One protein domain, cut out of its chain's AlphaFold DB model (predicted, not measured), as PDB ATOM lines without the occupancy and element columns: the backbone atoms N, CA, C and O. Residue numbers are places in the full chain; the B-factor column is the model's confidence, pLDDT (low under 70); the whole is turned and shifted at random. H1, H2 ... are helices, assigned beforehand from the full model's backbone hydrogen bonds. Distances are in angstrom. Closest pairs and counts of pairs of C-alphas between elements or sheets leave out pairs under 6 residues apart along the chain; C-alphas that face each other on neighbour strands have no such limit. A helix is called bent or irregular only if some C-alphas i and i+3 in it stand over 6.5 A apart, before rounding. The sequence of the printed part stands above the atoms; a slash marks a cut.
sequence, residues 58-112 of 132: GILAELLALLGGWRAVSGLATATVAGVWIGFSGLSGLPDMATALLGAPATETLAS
ATOM      1  N   GLY A  58       0.430 -41.273 -41.417       75.38
ATOM      2  CA  GLY A  58       1.311 -41.995 -40.504       75.38
ATOM      3  C   GLY A  58       0.497 -42.896 -39.572       75.38
ATOM      4  O   GLY A  58      -0.681 -42.640 -39.333       75.38
ATOM      5  N   ILE A  59       1.138 -43.920 -39.009       79.69
ATOM      6  CA  ILE A  59       0.514 -44.945 -38.147       79.69
ATOM      7  C   ILE A  59      -0.386 -44.323 -37.056       79.69
ATOM      8  O   ILE A  59      -1.459 -44.837 -36.751       79.69
ATOM      9  N   LEU A  60      -0.000 -43.161 -36.516       75.00
ATOM     10  CA  LEU A  60      -0.783 -42.386 -35.545       75.00
ATOM     11  C   LEU A  60      -2.130 -41.876 -36.080       75.00
ATOM     12  O   LEU A  60      -3.128 -41.919 -35.368       75.00
ATOM     13  N   ALA A  61      -2.169 -41.386 -37.317       73.19
ATOM     14  CA  ALA A  61      -3.393 -40.886 -37.938       73.19
ATOM     15  C   ALA A  61      -4.363 -42.031 -38.267       73.19
ATOM     16  O   ALA A  61      -5.575 -41.855 -38.170       73.19
ATOM     17  N   GLU A  62      -3.834 -43.211 -38.589       74.56
ATOM     18  CA  GLU A  62      -4.629 -44.424 -38.777       74.56
ATOM     19  C   GLU A  62      -5.210 -44.920 -37.442       74.56
ATOM     20  O   GLU A  62      -6.405 -45.197 -37.357       74.56
ATOM     21  N   LEU A  63      -4.416 -44.900 -36.363       75.31
ATOM     22  CA  LEU A  63      -4.889 -45.221 -35.013       75.31
ATOM     23  C   LEU A  63      -5.993 -44.251 -34.549       75.31
ATOM     24  O   LEU A  63      -7.028 -44.668 -34.039       75.31
ATOM     25  N   LEU A  64      -5.804 -42.949 -34.774       74.38
ATOM     26  CA  LEU A  64      -6.789 -41.915 -34.448       74.38
ATOM     27  C   LEU A  64      -8.072 -42.051 -35.273       74.38
ATOM     28  O   LEU A  64      -9.158 -41.832 -34.741       74.38
ATOM     29  N   ALA A  65      -7.974 -42.444 -36.546       71.56
ATOM     30  CA  ALA A  65      -9.141 -42.744 -37.369       71.56
ATOM     31  C   ALA A  65      -9.919 -43.958 -36.829       71.56
ATOM     32  O   ALA A  65     -11.146 -43.896 -36.758       71.56
ATOM     33  N   LEU A  66      -9.224 -45.012 -36.373       70.56
ATOM     34  CA  LEU A  66      -9.847 -46.174 -35.725       70.56
ATOM     35  C   LEU A  66     -10.539 -45.817 -34.401       70.56
ATOM     36  O   LEU A  66     -11.593 -46.368 -34.096       70.56
ATOM     37  N   LEU A  67      -9.983 -44.881 -33.629       71.44
ATOM     38  CA  LEU A  67     -10.539 -44.451 -32.340       71.44
ATOM     39  C   LEU A  67     -11.739 -43.481 -32.462       71.44
ATOM     40  O   LEU A  67     -12.272 -43.034 -31.447       71.44
ATOM     41  N   GLY A  68     -12.202 -43.158 -33.676       68.81
ATOM     42  CA  GLY A  68     -13.333 -42.243 -33.899       68.81
ATOM     43  C   GLY A  68     -12.930 -40.824 -34.316       68.81
ATOM     44  O   GLY A  68     -13.722 -39.883 -34.199       68.81
ATOM     45  N   GLY A  69     -11.702 -40.653 -34.809       72.31
ATOM     46  CA  GLY A  69     -11.203 -39.415 -35.399       72.31
ATOM     47  C   GLY A  69     -11.026 -38.296 -34.375       72.31
ATOM     48  O   GLY A  69     -10.508 -38.494 -33.277       72.31
ATOM     49  N   TRP A  70     -11.465 -37.088 -34.730       72.38
ATOM     50  CA  TRP A  70     -11.248 -35.885 -33.917       72.38
ATOM     51  C   TRP A  70     -11.854 -35.983 -32.501       72.38
ATOM     52  O   TRP A  70     -11.332 -35.378 -31.564       72.38
ATOM     53  N   ARG A  71     -12.907 -36.795 -32.310       73.69
ATOM     54  CA  ARG A  71     -13.520 -37.022 -30.991       73.69
ATOM     55  C   ARG A  71     -12.535 -37.675 -30.020       73.69
ATOM     56  O   ARG A  71     -12.439 -37.233 -28.877       73.69
ATOM     57  N   ALA A  72     -11.753 -38.650 -30.480       73.62
ATOM     58  CA  ALA A  72     -10.705 -39.267 -29.669       73.62
ATOM     59  C   ALA A  72      -9.605 -38.264 -29.294       73.62
ATOM     60  O   ALA A  72      -9.158 -38.236 -28.149       73.62
ATOM     61  N   VAL A  73      -9.226 -37.388 -30.233       79.06
ATOM     62  CA  VAL A  73      -8.236 -36.321 -29.997       79.06
ATOM     63  C   VAL A  73      -8.717 -35.360 -28.912       79.06
ATOM     64  O   VAL A  73      -7.941 -35.005 -28.032       79.06
ATOM     65  N   SER A  74      -9.995 -34.971 -28.937       82.06
ATOM     66  CA  SER A  74     -10.557 -34.066 -27.926       82.06
ATOM     67  C   SER A  74     -10.524 -34.670 -26.515       82.06
ATOM     68  O   SER A  74     -10.166 -33.984 -25.555       82.06
ATOM     69  N   GLY A  75     -10.813 -35.970 -26.391       85.50
ATOM     70  CA  GLY A  75     -10.715 -36.700 -25.128       85.50
ATOM     71  C   GLY A  75      -9.276 -36.802 -24.629       85.50
ATOM     72  O   GLY A  75      -9.014 -36.501 -23.470       85.50
ATOM     73  N   LEU A  76      -8.331 -37.140 -25.513       85.00
ATOM     74  CA  LEU A  76      -6.906 -37.200 -25.182       85.00
ATOM     75  C   LEU A  76      -6.364 -35.832 -24.745       85.00
ATOM     76  O   LEU A  76      -5.694 -35.740 -23.722       85.00
ATOM     77  N   ALA A  77      -6.707 -34.765 -25.470       87.56
ATOM     78  CA  ALA A  77      -6.340 -33.401 -25.105       87.56
ATOM     79  C   ALA A  77      -6.888 -33.037 -23.715       87.56
ATOM     80  O   ALA A  77      -6.144 -32.574 -22.851       87.56
ATOM     81  N   THR A  78      -8.160 -33.338 -23.451       88.06
ATOM     82  CA  THR A  78      -8.781 -33.074 -22.144       88.06
ATOM     83  C   THR A  78      -8.121 -33.895 -21.034       88.06
ATOM     84  O   THR A  78      -7.834 -33.355 -19.970       88.06
ATOM     85  N   ALA A  79      -7.802 -35.167 -21.286       89.19
ATOM     86  CA  ALA A  79      -7.099 -36.032 -20.341       89.19
ATOM     87  C   ALA A  79      -5.681 -35.524 -20.037       89.19
ATOM     88  O   ALA A  79      -5.265 -35.549 -18.882       89.19
ATOM     89  N   THR A  80      -4.952 -35.010 -21.034       91.00
ATOM     90  CA  THR A  80      -3.634 -34.399 -20.804       91.00
ATOM     91  C   THR A  80      -3.729 -33.130 -19.963       91.00
ATOM     92  O   THR A  80      -2.973 -32.982 -19.009       91.00
ATOM     93  N   VAL A  81      -4.696 -32.251 -20.244       92.69
ATOM     94  CA  VAL A  81      -4.926 -31.035 -19.449       92.69
ATOM     95  C   VAL A  81      -5.349 -31.389 -18.023       92.69
ATOM     96  O   VAL A  81      -4.827 -30.812 -17.073       92.69
ATOM     97  N   ALA A  82      -6.232 -32.375 -17.854       89.19
ATOM     98  CA  ALA A  82      -6.647 -32.868 -16.544       89.19
ATOM     99  C   ALA A  82      -5.476 -33.496 -15.772       89.19
ATOM    100  O   ALA A  82      -5.311 -33.221 -14.589       89.19
ATOM    101  N   GLY A  83      -4.624 -34.283 -16.432       86.44
ATOM    102  CA  GLY A  83      -3.417 -34.846 -15.827       86.44
ATOM    103  C   GLY A  83      -2.431 -33.767 -15.376       86.44
ATOM    104  O   GLY A  83      -1.919 -33.835 -14.260       86.44
ATOM    105  N   VAL A  84      -2.223 -32.732 -16.198       87.75
ATOM    106  CA  VAL A  84      -1.399 -31.565 -15.837       87.75
ATOM    107  C   VAL A  84      -2.011 -30.806 -14.661       87.75
ATOM    108  O   VAL A  84      -1.288 -30.457 -13.736       87.75
ATOM    109  N   TRP A  85      -3.328 -30.594 -14.651       87.50
ATOM    110  CA  TRP A  85      -4.034 -29.947 -13.543       87.50
ATOM    111  C   TRP A  85      -3.886 -30.725 -12.233       87.50
ATOM    112  O   TRP A  85      -3.513 -30.150 -11.213       87.50
ATOM    113  N   ILE A  86      -4.128 -32.040 -12.266       80.12
ATOM    114  CA  ILE A  86      -4.001 -32.926 -11.104       80.12
ATOM    115  C   ILE A  86      -2.555 -32.925 -10.593       80.12
ATOM    116  O   ILE A  86      -2.334 -32.742  -9.397       80.12
ATOM    117  N   GLY A  87      -1.567 -33.048 -11.486       79.06
ATOM    118  CA  GLY A  87      -0.150 -33.004 -11.117       79.06
ATOM    119  C   GLY A  87       0.285 -31.651 -10.546       79.06
ATOM    120  O   GLY A  87       1.020 -31.610  -9.563       79.06
ATOM    121  N   PHE A  88      -0.203 -30.548 -11.121       74.94
ATOM    122  CA  PHE A  88       0.120 -29.188 -10.684       74.94
ATOM    123  C   PHE A  88      -0.543 -28.813  -9.360       74.94
ATOM    124  O   PHE A  88       0.075 -28.131  -8.548       74.94
ATOM    125  N   SER A  89      -1.776 -29.269  -9.117       68.31
ATOM    126  CA  SER A  89      -2.488 -28.976  -7.867       68.31
ATOM    127  C   SER A  89      -1.756 -29.496  -6.630       68.31
ATOM    128  O   SER A  89      -2.044 -29.031  -5.529       68.31
ATOM    129  N   GLY A  90      -0.770 -30.384  -6.825       56.16
ATOM    130  CA  GLY A  90      -0.050 -31.051  -5.763       56.16
ATOM    131  C   GLY A  90      -1.023 -31.929  -4.992       56.16
ATOM    132  O   GLY A  90      -2.108 -31.514  -4.595       56.16
ATOM    133  N   LEU A  91      -0.648 -33.164  -4.700       59.16
ATOM    134  CA  LEU A  91      -1.330 -33.888  -3.634       59.16
ATOM    135  C   LEU A  91      -0.899 -33.249  -2.297       59.16
ATOM    136  O   LEU A  91      -0.187 -33.847  -1.500       59.16
ATOM    137  N   SER A  92      -1.313 -32.006  -2.046       58.69
ATOM    138  CA  SER A  92      -1.115 -31.283  -0.787       58.69
ATOM    139  C   SER A  92      -1.800 -31.992   0.387       58.69
ATOM    140  O   SER A  92      -1.455 -31.736   1.533       58.69
ATOM    141  N   GLY A  93      -2.707 -32.935   0.099       56.47
ATOM    142  CA  GLY A  93      -3.332 -33.843   1.064       56.47
ATOM    143  C   GLY A  93      -2.777 -35.275   1.090       56.47
ATOM    144  O   GLY A  93      -3.327 -36.094   1.819       56.47
ATOM    145  N   LEU A  94      -1.721 -35.620   0.331       63.28
ATOM    146  CA  LEU A  94      -1.079 -36.946   0.437       63.28
ATOM    147  C   LEU A  94      -0.612 -37.288   1.857       63.28
ATOM    148  O   LEU A  94      -0.871 -38.413   2.273       63.28
ATOM    149  N   PRO A  95       0.044 -36.382   2.614       59.94
ATOM    150  CA  PRO A  95       0.502 -36.723   3.956       59.94
ATOM    151  C   PRO A  95      -0.665 -36.974   4.919       59.94
ATOM    152  O   PRO A  95      -0.601 -37.927   5.693       59.94
ATOM    153  N   ASP A  96      -1.760 -36.216   4.824       62.91
ATOM    154  CA  ASP A  96      -2.946 -36.411   5.671       62.91
ATOM    155  C   ASP A  96      -3.728 -37.677   5.291       62.91
ATOM    156  O   ASP A  96      -4.140 -38.442   6.163       62.91
ATOM    157  N   MET A  97      -3.891 -37.947   3.992       61.88
ATOM    158  CA  MET A  97      -4.562 -39.157   3.498       61.88
ATOM    159  C   MET A  97      -3.751 -40.418   3.779       61.88
ATOM    160  O   MET A  97      -4.325 -41.434   4.161       61.88
ATOM    161  N   ALA A  98      -2.426 -40.351   3.626       61.91
ATOM    162  CA  ALA A  98      -1.539 -41.417   4.051       61.91
ATOM    163  C   ALA A  98      -1.729 -41.639   5.552       61.91
ATOM    164  O   ALA A  98      -2.187 -42.714   5.913       61.91
ATOM    165  N   THR A  99      -1.532 -40.624   6.403       65.50
ATOM    166  CA  THR A  99      -1.685 -40.730   7.872       65.50
ATOM    167  C   THR A  99      -3.033 -41.331   8.294       65.50
ATOM    168  O   THR A  99      -3.072 -42.179   9.184       65.50
ATOM    169  N   ALA A 100      -4.128 -40.974   7.615       68.00
ATOM    170  CA  ALA A 100      -5.455 -41.537   7.863       68.00
ATOM    171  C   ALA A 100      -5.604 -43.018   7.456       68.00
ATOM    172  O   ALA A 100      -6.368 -43.744   8.088       68.00
ATOM    173  N   LEU A 101      -4.903 -43.475   6.413       64.69
ATOM    174  CA  LEU A 101      -5.042 -44.829   5.864       64.69
ATOM    175  C   LEU A 101      -4.066 -45.842   6.487       64.69
ATOM    176  O   LEU A 101      -4.419 -47.007   6.650       64.69
ATOM    177  N   LEU A 102      -2.850 -45.411   6.836       71.94
ATOM    178  CA  LEU A 102      -1.796 -46.253   7.433       71.94
ATOM    179  C   LEU A 102      -1.577 -46.022   8.945       71.94
ATOM    180  O   LEU A 102      -0.785 -46.737   9.555       71.94
ATOM    181  N   GLY A 103      -2.258 -45.049   9.563       56.31
ATOM    182  CA  GLY A 103      -2.196 -44.774  11.006       56.31
ATOM    183  C   GLY A 103      -0.854 -44.248  11.543       56.31
ATOM    184  O   GLY A 103      -0.668 -44.216  12.757       56.31
ATOM    185  N   ALA A 104       0.077 -43.840  10.678       56.50
ATOM    186  CA  ALA A 104       1.414 -43.350  11.027       56.50
ATOM    187  C   ALA A 104       1.749 -42.067  10.242       56.50
ATOM    188  O   ALA A 104       1.335 -41.940   9.092       56.50
ATOM    189  N   PRO A 105       2.489 -41.096  10.805       54.09
ATOM    190  CA  PRO A 105       2.860 -39.899  10.056       54.09
ATOM    191  C   PRO A 105       3.704 -40.287   8.831       54.09
ATOM    192  O   PRO A 105       4.776 -40.876   8.960       54.09
ATOM    193  N   ALA A 106       3.224 -39.944   7.630       53.12
ATOM    194  CA  ALA A 106       3.867 -40.267   6.347       53.12
ATOM    195  C   ALA A 106       5.258 -39.624   6.148       53.12
ATOM    196  O   ALA A 106       5.919 -39.850   5.134       53.12
ATOM    197  N   THR A 107       5.698 -38.820   7.115       53.16
ATOM    198  CA  THR A 107       6.976 -38.111   7.134       53.16
ATOM    199  C   THR A 107       8.182 -39.049   7.242       53.16
ATOM    200  O   THR A 107       9.251 -38.696   6.760       53.16
ATOM    201  N   GLU A 108       8.023 -40.250   7.808       51.28
ATOM    202  CA  GLU A 108       9.136 -41.203   7.985       51.28
ATOM    203  C   GLU A 108       9.303 -42.160   6.787       51.28
ATOM    204  O   GLU A 108      10.414 -42.563   6.466       51.28
ATOM    205  N   THR A 109       8.231 -42.499   6.062       51.88
ATOM    206  CA  THR A 109       8.279 -43.601   5.075       51.88
ATOM    207  C   THR A 109       8.568 -43.156   3.637       51.88
ATOM    208  O   THR A 109       8.936 -43.979   2.804       51.88
ATOM    209  N   LEU A 110       8.414 -41.868   3.314       48.94
ATOM    210  CA  LEU A 110       8.649 -41.350   1.955       48.94
ATOM    211  C   LEU A 110      10.044 -40.735   1.770       48.94
ATOM    212  O   LEU A 110      10.501 -40.612   0.636       48.94
ATOM    213  N   ALA A 111      10.733 -40.385   2.861       52.44
ATOM    214  CA  ALA A 111      12.075 -39.800   2.819       52.44
ATOM    215  C   ALA A 111      13.211 -40.839   2.907       52.44
ATOM    216  O   ALA A 111      14.362 -40.493   2.655       52.44
ATOM    217  N   SER A 112      12.917 -42.107   3.217       51.34
ATOM    218  CA  SER A 112      13.948 -43.138   3.395       51.34
ATOM    219  C   SER A 112      13.574 -44.500   2.806       51.34
ATOM    220  O   SER A 112      13.833 -45.540   3.412       51.34
TER     221      SER A 112
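AT A GLANCE: This is residues 58 to 112 of the 132 residues of the protein "Dihydroorotate dehydrogenase" of Alphaproteobacteria bacterium HGW-Alphaproteobacteria-4 (UniProt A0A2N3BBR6). One long helix, H2, forms a bridge along the length of an extended rod, with a short helix at each end: H1 turns off it at a corner at one end, and H3 follows a few residues beyond the other. Residues 74 to 93, most of H2 and the link after it, stand free between the two ends, and residues 103 to 112, with no named element, curve back beside H3. The printed part has 55 residues with three named helices in the order H1, H2, H3 and no named strand, and its class is all helix. It is extended, with a radius of gyration of the C-alphas of 18.9 A and spans of 50 by 20 by 17 A.

HOW THE PARTS SIT: H1, residues 59 to 66, comes first, and a tight link of 3 residues joins it to H2, residues 70 to 88. H1 and H2 touch only at the corner by their link, and only just, with 3 pairs of C-alphas within 8 A. Their closest C-alphas are those of Leu 64 and Ala 72, 6.7 A apart, and H2 touches H1 with residues 70 to 73 alone. Their lines stand at 71 degrees, only just about perpendicular, and their centres are 18.0 A apart. A tight link of 5 residues leads from H2 to H3, residues 94 to 102. H3 touches no helix: it is apart from H2 and apart from H1. In H1, H2 and H3 every O i to N i+4 pair is within hydrogen-bond range.

IN THESE COORDINATES: H1 runs from Ile 59, with its C-alpha at (0.514, -44.945, -38.147), to Leu 66. H2 runs from Trp 70, with its C-alpha at (-11.248, -35.885, -33.917), to Phe 88; it is the longest helix, with 19 residues and 26.7 A from first to last C-alpha. H3 runs from Leu 94 to Leu 102, whose C-alpha is at (-1.796, -46.253, 7.433). H1 measures 10.7 A and H3 11.7 A from first to last C-alpha. No helix is bent or irregular.

THE WHOLE: The two C-alphas farthest apart are those of Gly 58 and Gly 103, 51.7 A. The C-alphas of the first and last printed residues, Gly 58 and Ser 112, are 45.7 A apart. The printed part has no cut, and neither link between the helices is long. The mean pLDDT of the printed part is 70.5, and residue 68, residues 89 to 101 and residues 103 to 112 are under 70.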